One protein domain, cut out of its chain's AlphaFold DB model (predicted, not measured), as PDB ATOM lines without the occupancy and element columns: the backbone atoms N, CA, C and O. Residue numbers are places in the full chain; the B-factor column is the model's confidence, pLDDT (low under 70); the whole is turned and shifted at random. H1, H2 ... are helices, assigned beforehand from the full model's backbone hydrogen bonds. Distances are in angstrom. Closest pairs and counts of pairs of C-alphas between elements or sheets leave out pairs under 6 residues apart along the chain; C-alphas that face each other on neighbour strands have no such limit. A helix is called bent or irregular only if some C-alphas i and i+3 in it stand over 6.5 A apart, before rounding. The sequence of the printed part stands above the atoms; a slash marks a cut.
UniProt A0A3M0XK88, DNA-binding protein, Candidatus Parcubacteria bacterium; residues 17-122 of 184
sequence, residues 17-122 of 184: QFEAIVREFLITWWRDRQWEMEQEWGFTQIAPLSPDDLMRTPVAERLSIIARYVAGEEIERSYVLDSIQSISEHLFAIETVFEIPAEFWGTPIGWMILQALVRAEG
ATOM      1  N   GLN A  17      49.679 270.549  16.977       95.88
ATOM      2  CA  GLN A  17      48.777 271.664  16.685       95.88
ATOM      3  C   GLN A  17      47.280 271.311  16.785       95.88
ATOM      4  O   GLN A  17      46.455 272.214  16.891       95.88
ATOM      5  N   PHE A  18      46.924 270.022  16.767       97.44
ATOM      6  CA  PHE A  18      45.542 269.537  16.856       97.44
ATOM      7  C   PHE A  18      45.235 268.803  18.164       97.44
ATOM      8  O   PHE A  18      44.065 268.546  18.445       97.44
ATOM      9  N   GLU A  19      46.241 268.482  18.983       96.44
ATOM     10  CA  GLU A  19      46.044 267.680  20.196       96.44
ATOM     11  C   GLU A  19      45.039 268.330  21.155       96.44
ATOM     12  O   GLU A  19      44.102 267.670  21.605       96.44
ATOM     13  N   ALA A  20      45.185 269.631  21.424       96.62
ATOM     14  CA  ALA A  20      44.273 270.359  22.302       96.62
ATOM     15  C   ALA A  20      42.832 270.357  21.764       96.62
ATOM     16  O   ALA A  20      41.901 270.099  22.523       96.62
ATOM     17  N   ILE A  21      42.664 270.564  20.452       97.00
ATOM     18  CA  ILE A  21      41.357 270.579  19.779       97.00
ATOM     19  C   ILE A  21      40.663 269.223  19.926       97.00
ATOM     20  O   ILE A  21      39.503 269.160  20.328       97.00
ATOM     21  N   VAL A  22      41.375 268.133  19.624       97.56
ATOM     22  CA  VAL A  22      40.806 266.782  19.697       97.56
ATOM     23  C   VAL A  22      40.514 266.389  21.143       97.56
ATOM     24  O   VAL A  22      39.437 265.867  21.428       97.56
ATOM     25  N   ARG A  23      41.430 266.682  22.071       96.94
ATOM     26  CA  ARG A  23      41.255 266.370  23.493       96.94
ATOM     27  C   ARG A  23      40.050 267.103  24.085       96.94
ATOM     28  O   ARG A  23      39.224 266.472  24.738       96.94
ATOM     29  N   GLU A  24      39.933 268.409  23.852       97.06
ATOM     30  CA  GLU A  24      38.815 269.216  24.355       97.06
ATOM     31  C   GLU A  24      37.476 268.752  23.773       97.06
ATOM     32  O   GLU A  24      36.493 268.615  24.510       97.06
ATOM     33  N   PHE A  25      37.455 268.445  22.473       97.06
ATOM     34  CA  PHE A  25      36.283 267.885  21.815       97.06
ATOM     35  C   PHE A  25      35.849 266.567  22.461       97.06
ATOM     36  O   PHE A  25      34.694 266.447  22.858       97.06
ATOM     37  N   LEU A  26      36.762 265.602  22.615       96.44
ATOM     38  CA  LEU A  26      36.437 264.288  23.176       96.44
ATOM     39  C   LEU A  26      35.943 264.386  24.620       96.44
ATOM     40  O   LEU A  26      34.989 263.699  24.974       96.44
ATOM     41  N   ILE A  27      36.558 265.245  25.441       95.69
ATOM     42  CA  ILE A  27      36.124 265.479  26.826       95.69
ATOM     43  C   ILE A  27      34.698 266.029  26.852       95.69
ATOM     44  O   ILE A  27      33.856 265.518  27.588       95.69
ATOM     45  N   THR A  28      34.436 267.069  26.058       94.69
ATOM     46  CA  THR A  28      33.126 267.729  26.020       94.69
ATOM     47  C   THR A  28      32.062 266.770  25.502       94.69
ATOM     48  O   THR A  28      31.064 266.539  26.175       94.69
ATOM     49  N   TRP A  29      32.331 266.133  24.364       93.56
ATOM     50  CA  TRP A  29      31.429 265.182  23.734       93.56
ATOM     51  C   TRP A  29      31.114 263.985  24.642       93.56
ATOM     52  O   TRP A  29      29.950 263.626  24.804       93.56
ATOM     53  N   TRP A  30      32.125 263.396  25.291       93.19
ATOM     54  CA  TRP A  30      31.911 262.278  26.210       93.19
ATOM     55  C   TRP A  30      31.090 262.689  27.431       93.19
ATOM     56  O   TRP A  30      30.178 261.966  27.821       93.19
ATOM     57  N   ARG A  31      31.374 263.859  28.015       92.12
ATOM     58  CA  ARG A  31      30.607 264.386  29.150       92.12
ATOM     59  C   ARG A  31      29.138 264.587  28.784       92.12
ATOM     60  O   ARG A  31      28.269 264.199  29.560       92.12
ATOM     61  N   ASP A  32      28.868 265.163  27.618       91.12
ATOM     62  CA  ASP A  32      27.503 265.435  27.170       91.12
ATOM     63  C   ASP A  32      26.753 264.116  26.902       91.12
ATOM     64  O   ASP A  32      25.638 263.926  27.384       91.12
ATOM     65  N   ARG A  33      27.409 263.134  26.265       89.69
ATOM     66  CA  ARG A  33      26.866 261.775  26.087       89.69
ATOM     67  C   ARG A  33      26.625 261.047  27.410       89.69
ATOM     68  O   ARG A  33      25.613 260.365  27.547       89.69
ATOM     69  N   GLN A  34      27.533 261.159  28.381       90.12
ATOM     70  CA  GLN A  34      27.330 260.592  29.720       90.12
ATOM     71  C   GLN A  34      26.104 261.194  30.393       90.12
ATOM     72  O   GLN A  34      25.279 260.450  30.915       90.12
ATOM     73  N   TRP A  35      25.961 262.518  30.325       89.50
ATOM     74  CA  TRP A  35      24.809 263.208  30.884       89.50
ATOM     75  C   TRP A  35      23.499 262.741  30.234       89.50
ATOM     76  O   TRP A  35      22.563 262.392  30.950       89.50
ATOM     77  N   GLU A  36      23.442 262.644  28.904       89.19
ATOM     78  CA  GLU A  36      22.273 262.114  28.184       89.19
ATOM     79  C   GLU A  36      21.941 260.675  28.620       89.19
ATOM     80  O   GLU A  36      20.801 260.370  28.970       89.19
ATOM     81  N   MET A  37      22.943 259.790  28.676       89.56
ATOM     82  CA  MET A  37      22.760 258.399  29.107       89.56
ATOM     83  C   MET A  37      22.261 258.283  30.557       89.56
ATOM     84  O   MET A  37      21.440 257.416  30.869       89.56
ATOM     85  N   GLU A  38      22.737 259.149  31.450       90.19
ATOM     86  CA  GLU A  38      22.287 259.201  32.841       90.19
ATOM     87  C   GLU A  38      20.841 259.695  32.960       90.19
ATOM     88  O   GLU A  38      20.053 259.083  33.684       90.19
ATOM     89  N   GLN A  39      20.489 260.776  32.257       89.69
ATOM     90  CA  GLN A  39      19.175 261.414  32.378       89.69
ATOM     91  C   GLN A  39      18.066 260.661  31.638       89.69
ATOM     92  O   GLN A  39      16.968 260.518  32.173       89.69
ATOM     93  N   GLU A  40      18.330 260.179  30.423       90.25
ATOM     94  CA  GLU A  40      17.292 259.581  29.574       90.25
ATOM     95  C   GLU A  40      17.139 258.075  29.799       90.25
ATOM     96  O   GLU A  40      16.028 257.545  29.747       90.25
ATOM     97  N   TRP A  41      18.243 257.379  30.083       88.00
ATOM     98  CA  TRP A  41      18.280 255.913  30.125       88.00
ATOM     99  C   TRP A  41      18.524 255.357  31.533       88.00
ATOM    100  O   TRP A  41      18.467 254.144  31.743       88.00
ATOM    101  N   GLY A  42      18.783 256.227  32.518       88.25
ATOM    102  CA  GLY A  42      19.015 255.838  33.909       88.25
ATOM    103  C   GLY A  42      20.335 255.095  34.136       88.25
ATOM    104  O   GLY A  42      20.491 254.410  35.154       88.25
ATOM    105  N   PHE A  43      21.300 255.211  33.215       85.31
ATOM    106  CA  PHE A  43      22.617 254.586  33.341       85.31
ATOM    107  C   PHE A  43      23.497 255.339  34.350       85.31
ATOM    108  O   PHE A  43      24.420 256.056  33.999       85.31
ATOM    109  N   THR A  44      23.235 255.138  35.638       76.25
ATOM    110  CA  THR A  44      23.864 255.872  36.758       76.25
ATOM    111  C   THR A  44      25.246 255.356  37.191       76.25
ATOM    112  O   THR A  44      25.780 255.786  38.212       76.25
ATOM    113  N   GLN A  45      25.844 254.411  36.456       78.50
ATOM    114  CA  GLN A  45      27.142 253.797  36.793       78.50
ATOM    115  C   GLN A  45      28.081 253.676  35.586       78.50
ATOM    116  O   GLN A  45      28.853 252.718  35.479       78.50
ATOM    117  N   ILE A  46      28.023 254.630  34.657       78.88
ATOM    118  CA  ILE A  46      28.971 254.664  33.541       78.88
ATOM    119  C   ILE A  46      30.356 254.956  34.115       78.88
ATOM    120  O   ILE A  46      30.567 255.957  34.796       78.88
ATOM    121  N   ALA A  47      31.308 254.056  33.863       79.62
ATOM    122  CA  ALA A  47      32.677 254.259  34.308       79.62
ATOM    123  C   ALA A  47      33.223 255.564  33.697       79.62
ATOM    124  O   ALA A  47      33.151 255.727  32.474       79.62
ATOM    125  N   PRO A  48      33.758 256.494  34.507       80.75
ATOM    126  CA  PRO A  48      34.365 257.696  33.965       80.75
ATOM    127  C   PRO A  48      35.614 257.306  33.176       80.75
ATOM    128  O   PRO A  48      36.460 256.559  33.672       80.75
ATOM    129  N   LEU A  49      35.724 257.813  31.951       87.50
ATOM    130  CA  LEU A  49      36.952 257.741  31.169       87.50
ATOM    131  C   LEU A  49      37.804 258.963  31.506       87.50
ATOM    132  O   LEU A  49      37.303 260.089  31.514       87.50
ATOM    133  N   SER A  50      39.087 258.750  31.797       91.00
ATOM    134  CA  SER A  50      40.015 259.871  31.935       91.00
ATOM    135  C   SER A  50      40.264 260.532  30.570       91.00
ATOM    136  O   SER A  50      40.068 259.896  29.529       91.00
ATOM    137  N   PRO A  51      40.749 261.788  30.531       90.44
ATOM    138  CA  PRO A  51      41.173 262.417  29.283       90.44
ATOM    139  C   PRO A  51      42.147 261.568  28.458       90.44
ATOM    140  O   PRO A  51      42.074 261.581  27.235       90.44
ATOM    141  N   ASP A  52      43.032 260.810  29.105       91.62
ATOM    142  CA  ASP A  52      43.997 259.957  28.409       91.62
ATOM    143  C   ASP A  52      43.373 258.652  27.903       91.62
ATOM    144  O   ASP A  52      43.799 258.127  26.875       91.62
ATOM    145  N   ASP A  53      42.333 258.147  28.574       93.19
ATOM    146  CA  ASP A  53      41.550 257.012  28.081       93.19
ATOM    147  C   ASP A  53      40.769 257.391  26.820       93.19
ATOM    148  O   ASP A  53      40.724 256.620  25.861       93.19
ATOM    149  N   LEU A  54      40.208 258.607  26.783       93.75
ATOM    150  CA  LEU A  54      39.496 259.128  25.613       93.75
ATOM    151  C   LEU A  54      40.392 259.175  24.370       93.75
ATOM    152  O   LEU A  54      39.941 258.829  23.277       93.75
ATOM    153  N   MET A  55      41.674 259.501  24.540       95.19
ATOM    154  CA  MET A  55      42.671 259.541  23.461       95.19
ATOM    155  C   MET A  55      43.045 258.158  22.901       95.19
ATOM    156  O   MET A  55      43.762 258.071  21.906       95.19
ATOM    157  N   ARG A  56      42.567 257.075  23.519       94.50
ATOM    158  CA  ARG A  56      42.774 255.686  23.075       94.50
ATOM    159  C   ARG A  56      41.520 255.066  22.458       94.50
ATOM    160  O   ARG A  56      41.486 253.866  22.187       94.50
ATOM    161  N   THR A  57      40.459 255.855  22.299       93.25
ATOM    162  CA  THR A  57      39.193 255.390  21.726       93.25
ATOM    163  C   THR A  57      39.262 255.322  20.195       93.25
ATOM    164  O   THR A  57      40.026 256.070  19.580       93.25
ATOM    165  N   PRO A  58      38.404 254.514  19.544       93.62
ATOM    166  CA  PRO A  58      38.280 254.520  18.083       93.62
ATOM    167  C   PRO A  58      37.898 255.892  17.501       93.62
ATOM    168  O   PRO A  58      38.253 256.210  16.369       93.62
ATOM    169  N   VAL A  59      37.185 256.728  18.268       94.81
ATOM    170  CA  VAL A  59      36.865 258.109  17.865       94.81
ATOM    171  C   VAL A  59      38.146 258.944  17.794       94.81
ATOM    172  O   VAL A  59      38.377 259.620  16.793       94.81
ATOM    173  N   ALA A  60      39.016 258.854  18.807       96.31
ATOM    174  CA  ALA A  60      40.312 259.533  18.803       96.31
ATOM    175  C   ALA A  60      41.215 259.059  17.655       96.31
ATOM    176  O   ALA A  60      41.850 259.881  16.997       96.31
ATOM    177  N   GLU A  61      41.229 257.756  17.367       95.94
ATOM    178  CA  GLU A  61      41.972 257.190  16.236       95.94
ATOM    179  C   GLU A  61      41.514 257.789  14.896       95.94
ATOM    180  O   GLU A  61      42.333 258.299  14.128       95.94
ATOM    181  N   ARG A  62      40.203 257.840  14.638       96.88
ATOM    182  CA  ARG A  62      39.656 258.450  13.412       96.88
ATOM    183  C   ARG A  62      39.965 259.943  13.315       96.88
ATOM    184  O   ARG A  62      40.358 260.422  12.253       96.88
ATOM    185  N   LEU A  63      39.846 260.679  14.420       98.00
ATOM    186  CA  LEU A  63      40.226 262.094  14.461       98.00
ATOM    187  C   LEU A  63      41.725 262.297  14.218       98.00
ATOM    188  O   LEU A  63      42.104 263.280  13.586       98.00
ATOM    189  N   SER A  64      42.573 261.363  14.654       97.88
ATOM    190  CA  SER A  64      44.014 261.416  14.387       97.88
ATOM    191  C   SER A  64      44.337 261.269  12.902       97.88
ATOM    192  O   SER A  64      45.163 262.020  12.393       97.88
ATOM    193  N   ILE A  65      43.637 260.383  12.180       98.00
ATOM    194  CA  ILE A  65      43.780 260.227  10.725       98.00
ATOM    195  C   ILE A  65      43.467 261.557  10.030       98.00
ATOM    196  O   ILE A  65      44.246 262.033   9.205       98.00
ATOM    197  N   ILE A  66      42.359 262.193  10.417       98.50
ATOM    198  CA  ILE A  66      41.933 263.494   9.884       98.50
ATOM    199  C   ILE A  66      42.981 264.572  10.198       98.50
ATOM    200  O   ILE A  66      43.421 265.285   9.297       98.50
ATOM    201  N   ALA A  67      43.429 264.670  11.452       98.38
ATOM    202  CA  ALA A  67      44.399 265.670  11.894       98.38
ATOM    203  C   ALA A  67      45.758 265.530  11.182       98.38
ATOM    204  O   ALA A  67      46.312 266.523  10.707       98.38
ATOM    205  N   ARG A  68      46.279 264.303  11.062       98.31
ATOM    206  CA  ARG A  68      47.521 263.992  10.335       98.31
ATOM    207  C   ARG A  68      47.408 264.342   8.858       98.31
ATOM    208  O   ARG A  68      48.315 264.961   8.301       98.31
ATOM    209  N   TYR A  69      46.265 264.031   8.244       98.19
ATOM    210  CA  TYR A  69      46.007 264.410   6.862       98.19
ATOM    211  C   TYR A  69      46.065 265.927   6.692       98.19
ATOM    212  O   TYR A  69      46.830 266.410   5.861       98.19
ATOM    213  N   VAL A  70      45.355 266.702   7.522       97.62
ATOM    214  CA  VAL A  70      45.399 268.179   7.477       97.62
ATOM    215  C   VAL A  70      46.810 268.715   7.727       97.62
ATOM    216  O   VAL A  70      47.221 269.657   7.053       97.62
ATOM    217  N   ALA A  71      47.582 268.087   8.619       97.38
ATOM    218  CA  ALA A  71      48.968 268.456   8.917       97.38
ATOM    219  C   ALA A  71      49.950 268.248   7.749       97.38
ATOM    220  O   ALA A  71      51.081 268.723   7.823       97.38
ATOM    221  N   GLY A  72      49.531 267.572   6.676       96.88
ATOM    222  CA  GLY A  72      50.344 267.388   5.474       96.88
ATOM    223  C   GLY A  72      50.802 265.957   5.237       96.88
ATOM    224  O   GLY A  72      51.413 265.710   4.203       96.88
ATOM    225  N   GLU A  73      50.490 265.018   6.131       97.69
ATOM    226  CA  GLU A  73      50.889 263.625   5.945       97.69
ATOM    227  C   GLU A  73      50.181 262.981   4.747       97.69
ATOM    228  O   GLU A  73      49.004 263.236   4.470       97.69
ATOM    229  N   GLU A  74      50.914 262.123   4.037       96.62
ATOM    230  CA  GLU A  74      50.376 261.336   2.933       96.62
ATOM    231  C   GLU A  74      49.549 260.175   3.487       96.62
ATOM    232  O   GLU A  74      50.066 259.125   3.864       96.62
ATOM    233  N   ILE A  75      48.238 260.390   3.553       96.69
ATOM    234  CA  ILE A  75      47.248 259.378   3.912       96.69
ATOM    235  C   ILE A  75      46.338 259.178   2.707       96.69
ATOM    236  O   ILE A  75      45.939 260.139   2.042       96.69
ATOM    237  N   GLU A  76      46.020 257.921   2.412       97.38
ATOM    238  CA  GLU A  76      45.141 257.585   1.301       97.38
ATOM    239  C   GLU A  76      43.762 258.236   1.488       97.38
ATOM    240  O   GLU A  76      43.133 258.154   2.544       97.38
ATOM    241  N   ARG A  77      43.285 258.893   0.425       96.75
ATOM    242  CA  ARG A  77      42.040 259.671   0.417       96.75
ATOM    243  C   ARG A  77      40.834 258.872   0.925       96.75
ATOM    244  O   ARG A  77      40.015 259.431   1.647       96.75
ATOM    245  N   SER A  78      40.718 257.602   0.536       96.75
ATOM    246  CA  SER A  78      39.627 256.702   0.938       96.75
ATOM    247  C   SER A  78      39.529 256.589   2.464       96.75
ATOM    248  O   SER A  78      38.484 256.883   3.030       96.75
ATOM    249  N   TYR A  79      40.647 256.322   3.143       96.44
ATOM    250  CA  TYR A  79      40.715 256.220   4.603       96.44
ATOM    251  C   TYR A  79      40.344 257.521   5.321       96.44
ATOM    252  O   TYR A  79      39.721 257.495   6.388       96.44
ATOM    253  N   VAL A  80      40.718 258.672   4.753       97.62
ATOM    254  CA  VAL A  80      40.339 259.981   5.305       97.62
ATOM    255  C   VAL A  80      38.831 260.183   5.194       97.62
ATOM    256  O   VAL A  80      38.196 260.547   6.183       97.62
ATOM    257  N   LEU A  81      38.247 259.914   4.023       96.38
ATOM    258  CA  LEU A  81      36.806 260.046   3.801       96.38
ATOM    259  C   LEU A  81      36.004 259.079   4.681       96.38
ATOM    260  O   LEU A  81      35.039 259.511   5.306       96.38
ATOM    261  N   ASP A  82      36.452 257.833   4.830       96.75
ATOM    262  CA  ASP A  82      35.832 256.846   5.725       96.75
ATOM    263  C   ASP A  82      35.887 257.294   7.196       96.75
ATOM    264  O   ASP A  82      34.947 257.092   7.970       96.75
ATOM    265  N   SER A  83      36.986 257.941   7.600       97.12
ATOM    266  CA  SER A  83      37.127 258.508   8.946       97.12
ATOM    267  C   SER A  83      36.172 259.681   9.164       97.12
ATOM    268  O   SER A  83      35.510 259.739  10.200       97.12
ATOM    269  N   ILE A  84      36.054 260.582   8.182       96.31
ATOM    270  CA  ILE A  84      35.118 261.716   8.218       96.31
ATOM    271  C   ILE A  84      33.674 261.218   8.267       96.31
ATOM    272  O   ILE A  84      32.903 261.696   9.102       96.31
ATOM    273  N   GLN A  85      33.310 260.255   7.415       94.25
ATOM    274  CA  GLN A  85      31.974 259.672   7.389       94.25
ATOM    275  C   GLN A  85      31.636 259.052   8.742       94.25
ATOM    276  O   GLN A  85      30.620 259.406   9.328       94.25
ATOM    277  N   SER A  86      32.513 258.206   9.283       94.19
ATOM    278  CA  SER A  86      32.242 257.545  10.557       94.19
ATOM    279  C   SER A  86      32.130 258.522  11.730       94.19
ATOM    280  O   SER A  86      31.272 258.331  12.587       94.19
ATOM    281  N   ILE A  87      32.947 259.581  11.772       94.88
ATOM    282  CA  ILE A  87      32.798 260.642  12.781       94.88
ATOM    283  C   ILE A  87      31.469 261.376  12.592       94.88
ATOM    284  O   ILE A  87      30.758 261.613  13.563       94.88
ATOM    285  N   SER A  88      31.107 261.700  11.352       92.25
ATOM    286  CA  SER A  88      29.859 262.406  11.051       92.25
ATOM    287  C   SER A  88      28.634 261.574  11.424       92.25
ATOM    288  O   SER A  88      27.707 262.096  12.032       92.25
ATOM    289  N   GLU A  89      28.646 260.272  11.138       90.56
ATOM    290  CA  GLU A  89      27.614 259.332  11.576       90.56
ATOM    291  C   GLU A  89      27.538 259.276  13.103       90.56
ATOM    292  O   GLU A  89      26.456 259.332  13.675       90.56
ATOM    293  N   HIS A  90      28.682 259.243  13.785       89.06
ATOM    294  CA  HIS A  90      28.695 259.195  15.242       89.06
ATOM    295  C   HIS A  90      28.120 260.458  15.900       89.06
ATOM    296  O   HIS A  90      27.543 260.381  16.985       89.06
ATOM    297  N   LEU A  91      28.283 261.616  15.256       89.69
ATOM    298  CA  LEU A  91      27.838 262.904  15.787       89.69
ATOM    299  C   LEU A  91      26.420 263.284  15.367       89.69
ATOM    300  O   LEU A  91      25.718 263.926  16.145       89.69
ATOM    301  N   PHE A  92      26.009 262.910  14.157       88.06
ATOM    302  CA  PHE A  92      24.820 263.469  13.513       88.06
ATOM    303  C   PHE A  92      23.872 262.426  12.923       88.06
ATOM    304  O   PHE A  92      22.853 262.816  12.357       88.06
ATOM    305  N   ALA A  93      24.151 261.120  13.028       80.81
ATOM    306  CA  ALA A  93      23.178 260.127  12.585       80.81
ATOM    307  C   ALA A  93      21.954 260.140  13.513       80.81
ATOM    308  O   ALA A  93      21.947 259.530  14.581       80.81
ATOM    309  N   ILE A  94      20.905 260.836  13.077       66.19
ATOM    310  CA  ILE A  94      19.537 260.709  13.582       66.19
ATOM    311  C   ILE A  94      18.705 260.017  12.500       66.19
ATOM    312  O   ILE A  94      18.943 260.229  11.312       66.19
ATOM    313  N   GLU A  95      17.740 259.189  12.912       49.56
ATOM    314  CA  GLU A  95      17.122 258.070  12.168       49.56
ATOM    315  C   GLU A  95      16.627 258.312  10.720       49.56
ATOM    316  O   GLU A  95      16.262 257.346  10.056       49.56
ATOM    317  N   THR A  96      16.597 259.541  10.183       51.09
ATOM    318  CA  THR A  96      16.047 259.807   8.834       51.09
ATOM    319  C   THR A  96      16.692 260.934   8.012       51.09
ATOM    320  O   THR A  96      16.426 261.000   6.811       51.09
ATOM    321  N   VAL A  97      17.541 261.801   8.581       56.91
ATOM    322  CA  VAL A  97      18.160 262.923   7.843       56.91
ATOM    323  C   VAL A  97      19.625 263.061   8.246       56.91
ATOM    324  O   VAL A  97      19.935 263.347   9.397       56.91
ATOM    325  N   PHE A  98      20.526 262.861   7.283       64.06
ATOM    326  CA  PHE A  98      21.955 263.114   7.452       64.06
ATOM    327  C   PHE A  98      22.244 264.569   7.069       64.06
ATOM    328  O   PHE A  98      22.489 264.874   5.902       64.06
ATOM    329  N   GLU A  99      22.164 265.480   8.036       81.94
ATOM    330  CA  GLU A  99      22.498 266.891   7.836       81.94
ATOM    331  C   GLU A  99      23.437 267.367   8.947       81.94
ATOM    332  O   GLU A  99      23.120 267.277  10.131       81.94
ATOM    333  N   ILE A 100      24.616 267.859   8.555       87.50
ATOM    334  CA  ILE A 100      25.584 268.446   9.483       87.50
ATOM    335  C   ILE A 100      25.206 269.921   9.676       87.50
ATOM    336  O   ILE A 100      25.232 270.667   8.689       87.50
ATOM    337  N   PRO A 101      24.898 270.373  10.906       90.06
ATOM    338  CA  PRO A 101      24.511 271.757  11.157       90.06
ATOM    339  C   PRO A 101      25.587 272.745  10.696       90.06
ATOM    340  O   PRO A 101      26.782 272.529  10.905       90.06
ATOM    341  N   ALA A 102      25.182 273.859  10.084       89.44
ATOM    342  CA  ALA A 102      26.123 274.826   9.513       89.44
ATOM    343  C   ALA A 102      27.090 275.410  10.565       89.44
ATOM    344  O   ALA A 102      28.255 275.685  10.272       89.44
ATOM    345  N   GLU A 103      26.621 275.574  11.801       91.56
ATOM    346  CA  GLU A 103      27.387 276.048  12.949       91.56
ATOM    347  C   GLU A 103      28.525 275.106  13.354       91.56
ATOM    348  O   GLU A 103      29.551 275.584  13.846       91.56
ATOM    349  N   PHE A 104      28.398 273.799  13.096       94.06
ATOM    350  CA  PHE A 104      29.432 272.819  13.422       94.06
ATOM    351  C   PHE A 104      30.741 273.146  12.712       94.06
ATOM    352  O   PHE A 104      31.808 273.122  13.327       94.06
ATOM    353  N   TRP A 105      30.663 273.546  11.441       94.81
ATOM    354  CA  TRP A 105      31.828 273.906  10.634       94.81
ATOM    355  C   TRP A 105      32.595 275.122  11.165       94.81
ATOM    356  O   TRP A 105      33.746 275.321  10.790       94.81
ATOM    357  N   GLY A 106      31.973 275.929  12.032       94.44
ATOM    358  CA  GLY A 106      32.615 277.050  12.717       94.44
ATOM    359  C   GLY A 106      33.304 276.686  14.036       94.44
ATOM    360  O   GLY A 106      33.901 277.566  14.655       94.44
ATOM    361  N   THR A 107      33.210 275.435  14.493       96.44
ATOM    362  CA  THR A 107      33.921 274.944  15.686       96.44
ATOM    363  C   THR A 107      35.358 274.537  15.336       96.44
ATOM    364  O   THR A 107      35.614 274.186  14.184       96.44
ATOM    365  N   PRO A 108      36.313 274.516  16.290       97.31
ATOM    366  CA  PRO A 108      37.677 274.049  16.017       97.31
ATOM    367  C   PRO A 108      37.741 272.636  15.420       97.31
ATOM    368  O   PRO A 108      38.489 272.403  14.471       97.31
ATOM    369  N   ILE A 109      36.921 271.703  15.923       97.69
ATOM    370  CA  ILE A 109      36.880 270.329  15.408       97.69
ATOM    371  C   ILE A 109      36.226 270.256  14.023       97.69
ATOM    372  O   ILE A 109      36.759 269.607  13.123       97.69
ATOM    373  N   GLY A 110      35.109 270.960  13.821       97.25
ATOM    374  CA  GLY A 110      34.416 270.985  12.538       97.25
ATOM    375  C   GLY A 110      35.261 271.647  11.459       97.25
ATOM    376  O   GLY A 110      35.308 271.155  10.337       97.25
ATOM    377  N   TRP A 111      36.010 272.694  11.805       97.81
ATOM    378  CA  TRP A 111      36.966 273.330  10.906       97.81
ATOM    379  C   TRP A 111      38.078 272.373  10.464       97.81
ATOM    380  O   TRP A 111      38.347 272.266   9.268       97.81
ATOM    381  N   MET A 112      38.669 271.615  11.395       98.12
ATOM    382  CA  MET A 112      39.670 270.590  11.072       98.12
ATOM    383  C   MET A 112      39.105 269.529  10.111       98.12
ATOM    384  O   MET A 112      39.738 269.187   9.111       98.12
ATOM    385  N   ILE A 113      37.890 269.038  10.372       98.00
ATOM    386  CA  ILE A 113      37.209 268.058   9.509       98.00
ATOM    387  C   ILE A 113      36.902 268.660   8.130       98.00
ATOM    388  O   ILE A 113      37.131 268.008   7.112       98.00
ATOM    389  N   LEU A 114      36.439 269.912   8.075       97.69
ATOM    390  CA  LEU A 114      36.163 270.620   6.827       97.69
ATOM    391  C   LEU A 114      37.425 270.770   5.972       97.69
ATOM    392  O   LEU A 114      37.370 270.538   4.766       97.69
ATOM    393  N   GLN A 115      38.555 271.137   6.582       97.94
ATOM    394  CA  GLN A 115      39.837 271.240   5.882       97.94
ATOM    395  C   GLN A 115      40.246 269.897   5.270       97.94
ATOM    396  O   GLN A 115      40.661 269.858   4.110       97.94
ATOM    397  N   ALA A 116      40.090 268.802   6.017       98.19
ATOM    398  CA  ALA A 116      40.368 267.462   5.513       98.19
ATOM    399  C   ALA A 116      39.444 267.087   4.348       98.19
ATOM    400  O   ALA A 116      39.931 266.618   3.322       98.19
ATOM    401  N   LEU A 117      38.137 267.335   4.483       97.62
ATOM    402  CA  LEU A 117      37.137 267.041   3.457       97.62
ATOM    403  C   LEU A 117      37.431 267.795   2.155       97.62
ATOM    404  O   LEU A 117      37.544 267.179   1.098       97.62
ATOM    405  N   VAL A 118      37.615 269.115   2.242       97.31
ATOM    406  CA  VAL A 118      37.902 269.977   1.084       97.31
ATOM    407  C   VAL A 118      39.191 269.540   0.389       97.31
ATOM    408  O   VAL A 118      39.212 269.372  -0.830       97.31
ATOM    409  N   ARG A 119      40.254 269.279   1.159       97.06
ATOM    410  CA  ARG A 119      41.523 268.801   0.601       97.06
ATOM    411  C   ARG A 119      41.375 267.429  -0.058       97.06
ATOM    412  O   ARG A 119      41.915 267.219  -1.142       97.06
ATOM    413  N   ALA A 120      40.641 266.508   0.564       97.06
ATOM    414  CA  ALA A 120      40.379 265.184   0.009       97.06
ATOM    415  C   ALA A 120      39.597 265.269  -1.310       97.06
ATOM    416  O   ALA A 120      39.808 264.452  -2.200       97.06
ATOM    417  N   GLU A 121      38.728 266.264  -1.474       96.06
ATOM    418  CA  GLU A 121      38.005 266.539  -2.721       96.06
ATOM    419  C   GLU A 121      38.873 267.195  -3.810       96.06
ATOM    420  O   GLU A 121      38.414 267.345  -4.941       96.06
ATOM    421  N   GLY A 122      40.134 267.528  -3.509       95.69
ATOM    422  CA  GLY A 122      41.019 268.255  -4.421       95.69
ATOM    423  C   GLY A 122      40.640 269.731  -4.572       95.69
ATOM    424  O   GLY A 122      40.970 270.345  -5.583       95.69
TER     425      GLY A 122
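This is residues 17 to 122 of the 184 residues of the protein "DNA-binding protein" of Candidatus Parcubacteria bacterium (UniProt A0A3M0XK88). Three helices, H3, H4 and H5, have their centres in a triangle and pack on one another as a small core, and the first part of the long helix H1 packs on H3 and H5. The rest of H1 runs on past this core, residues 42 to 50 fold back from its end to the short H2, and a long loop joins H4 to H5. The printed part has 106 residues with five named helices, in the order H1, H2, H3, H4, H5, and no named strand; the class is all helix. The whole is compact, with a radius of gyration of the C-alphas of 14.6 A, and spans 46 by 34 by 23 A.

H1, residues 17 to 41, begins at C-alpha 17 (48.777, 271.664, 16.685) and is 36.9 A long. It is irregular: C-alphas 17 and 20 are 7.3 A apart. H2 is residues 51 to 54. H3, residues 58 to 70, begins at C-alpha 58 (38.280, 254.520, 18.083) and is 18.7 A long. H4, residues 77 to 92, measures 22.0 A. H5, residues 108 to 120, measures 18.5 A and ends at C-alpha 120 (40.379, 265.184, 0.009).

H1 touches H2 with residues 23 to 27 alone; the closest C-alphas are those of Ile 27 and Pro 51, 6.4 A apart. With residues 18 to 26 alone H1 touches H3, closest at the C-alphas of Phe 18 and Ala 67, 6.4 A, at a shallow tilt of 30 degrees, opposite ways. H1 touches H5 with residues 21 to 25 alone, closest at the C-alphas of Ile 21 and Ile 109, 6.3 A, at a steep tilt of 65 degrees. H1 and H4 are apart. H2 and H3 are close but not clearly touching. H3 touches H4 at a steep tilt of 49 degrees, opposite ways, with the closest C-alphas, those of Arg 62 and Ser 83, 5.1 A apart. H3 touches H5 with residues 66 to 70 alone, closest at the C-alphas of Val 70 and Ala 116, 5.4 A, at a steep tilt of 60 degrees, the same way. H4 and H5 form a helical hairpin; H4 touches H5 with residues 77 to 84 alone, closest at the C-alphas of Arg 77 and Ala 120, 5.8 A, and their tilt of 35.3 degrees is only just steep. In H3, H4 and H5 every O i to N i+4 pair is within hydrogen-bond range, in H1 20 of 21 are, and H2 is too short for such a pair.

The C-alphas farthest apart, those of Thr 44 and Gly 122, are 46.3 A apart. The printed part has no cut. The link from H4 to H5, residues 93 to 107, is long; that from H2 to H3 is tight. Mean pLDDT of the printed part is 91.8, and residues 94 to 98 are under 70.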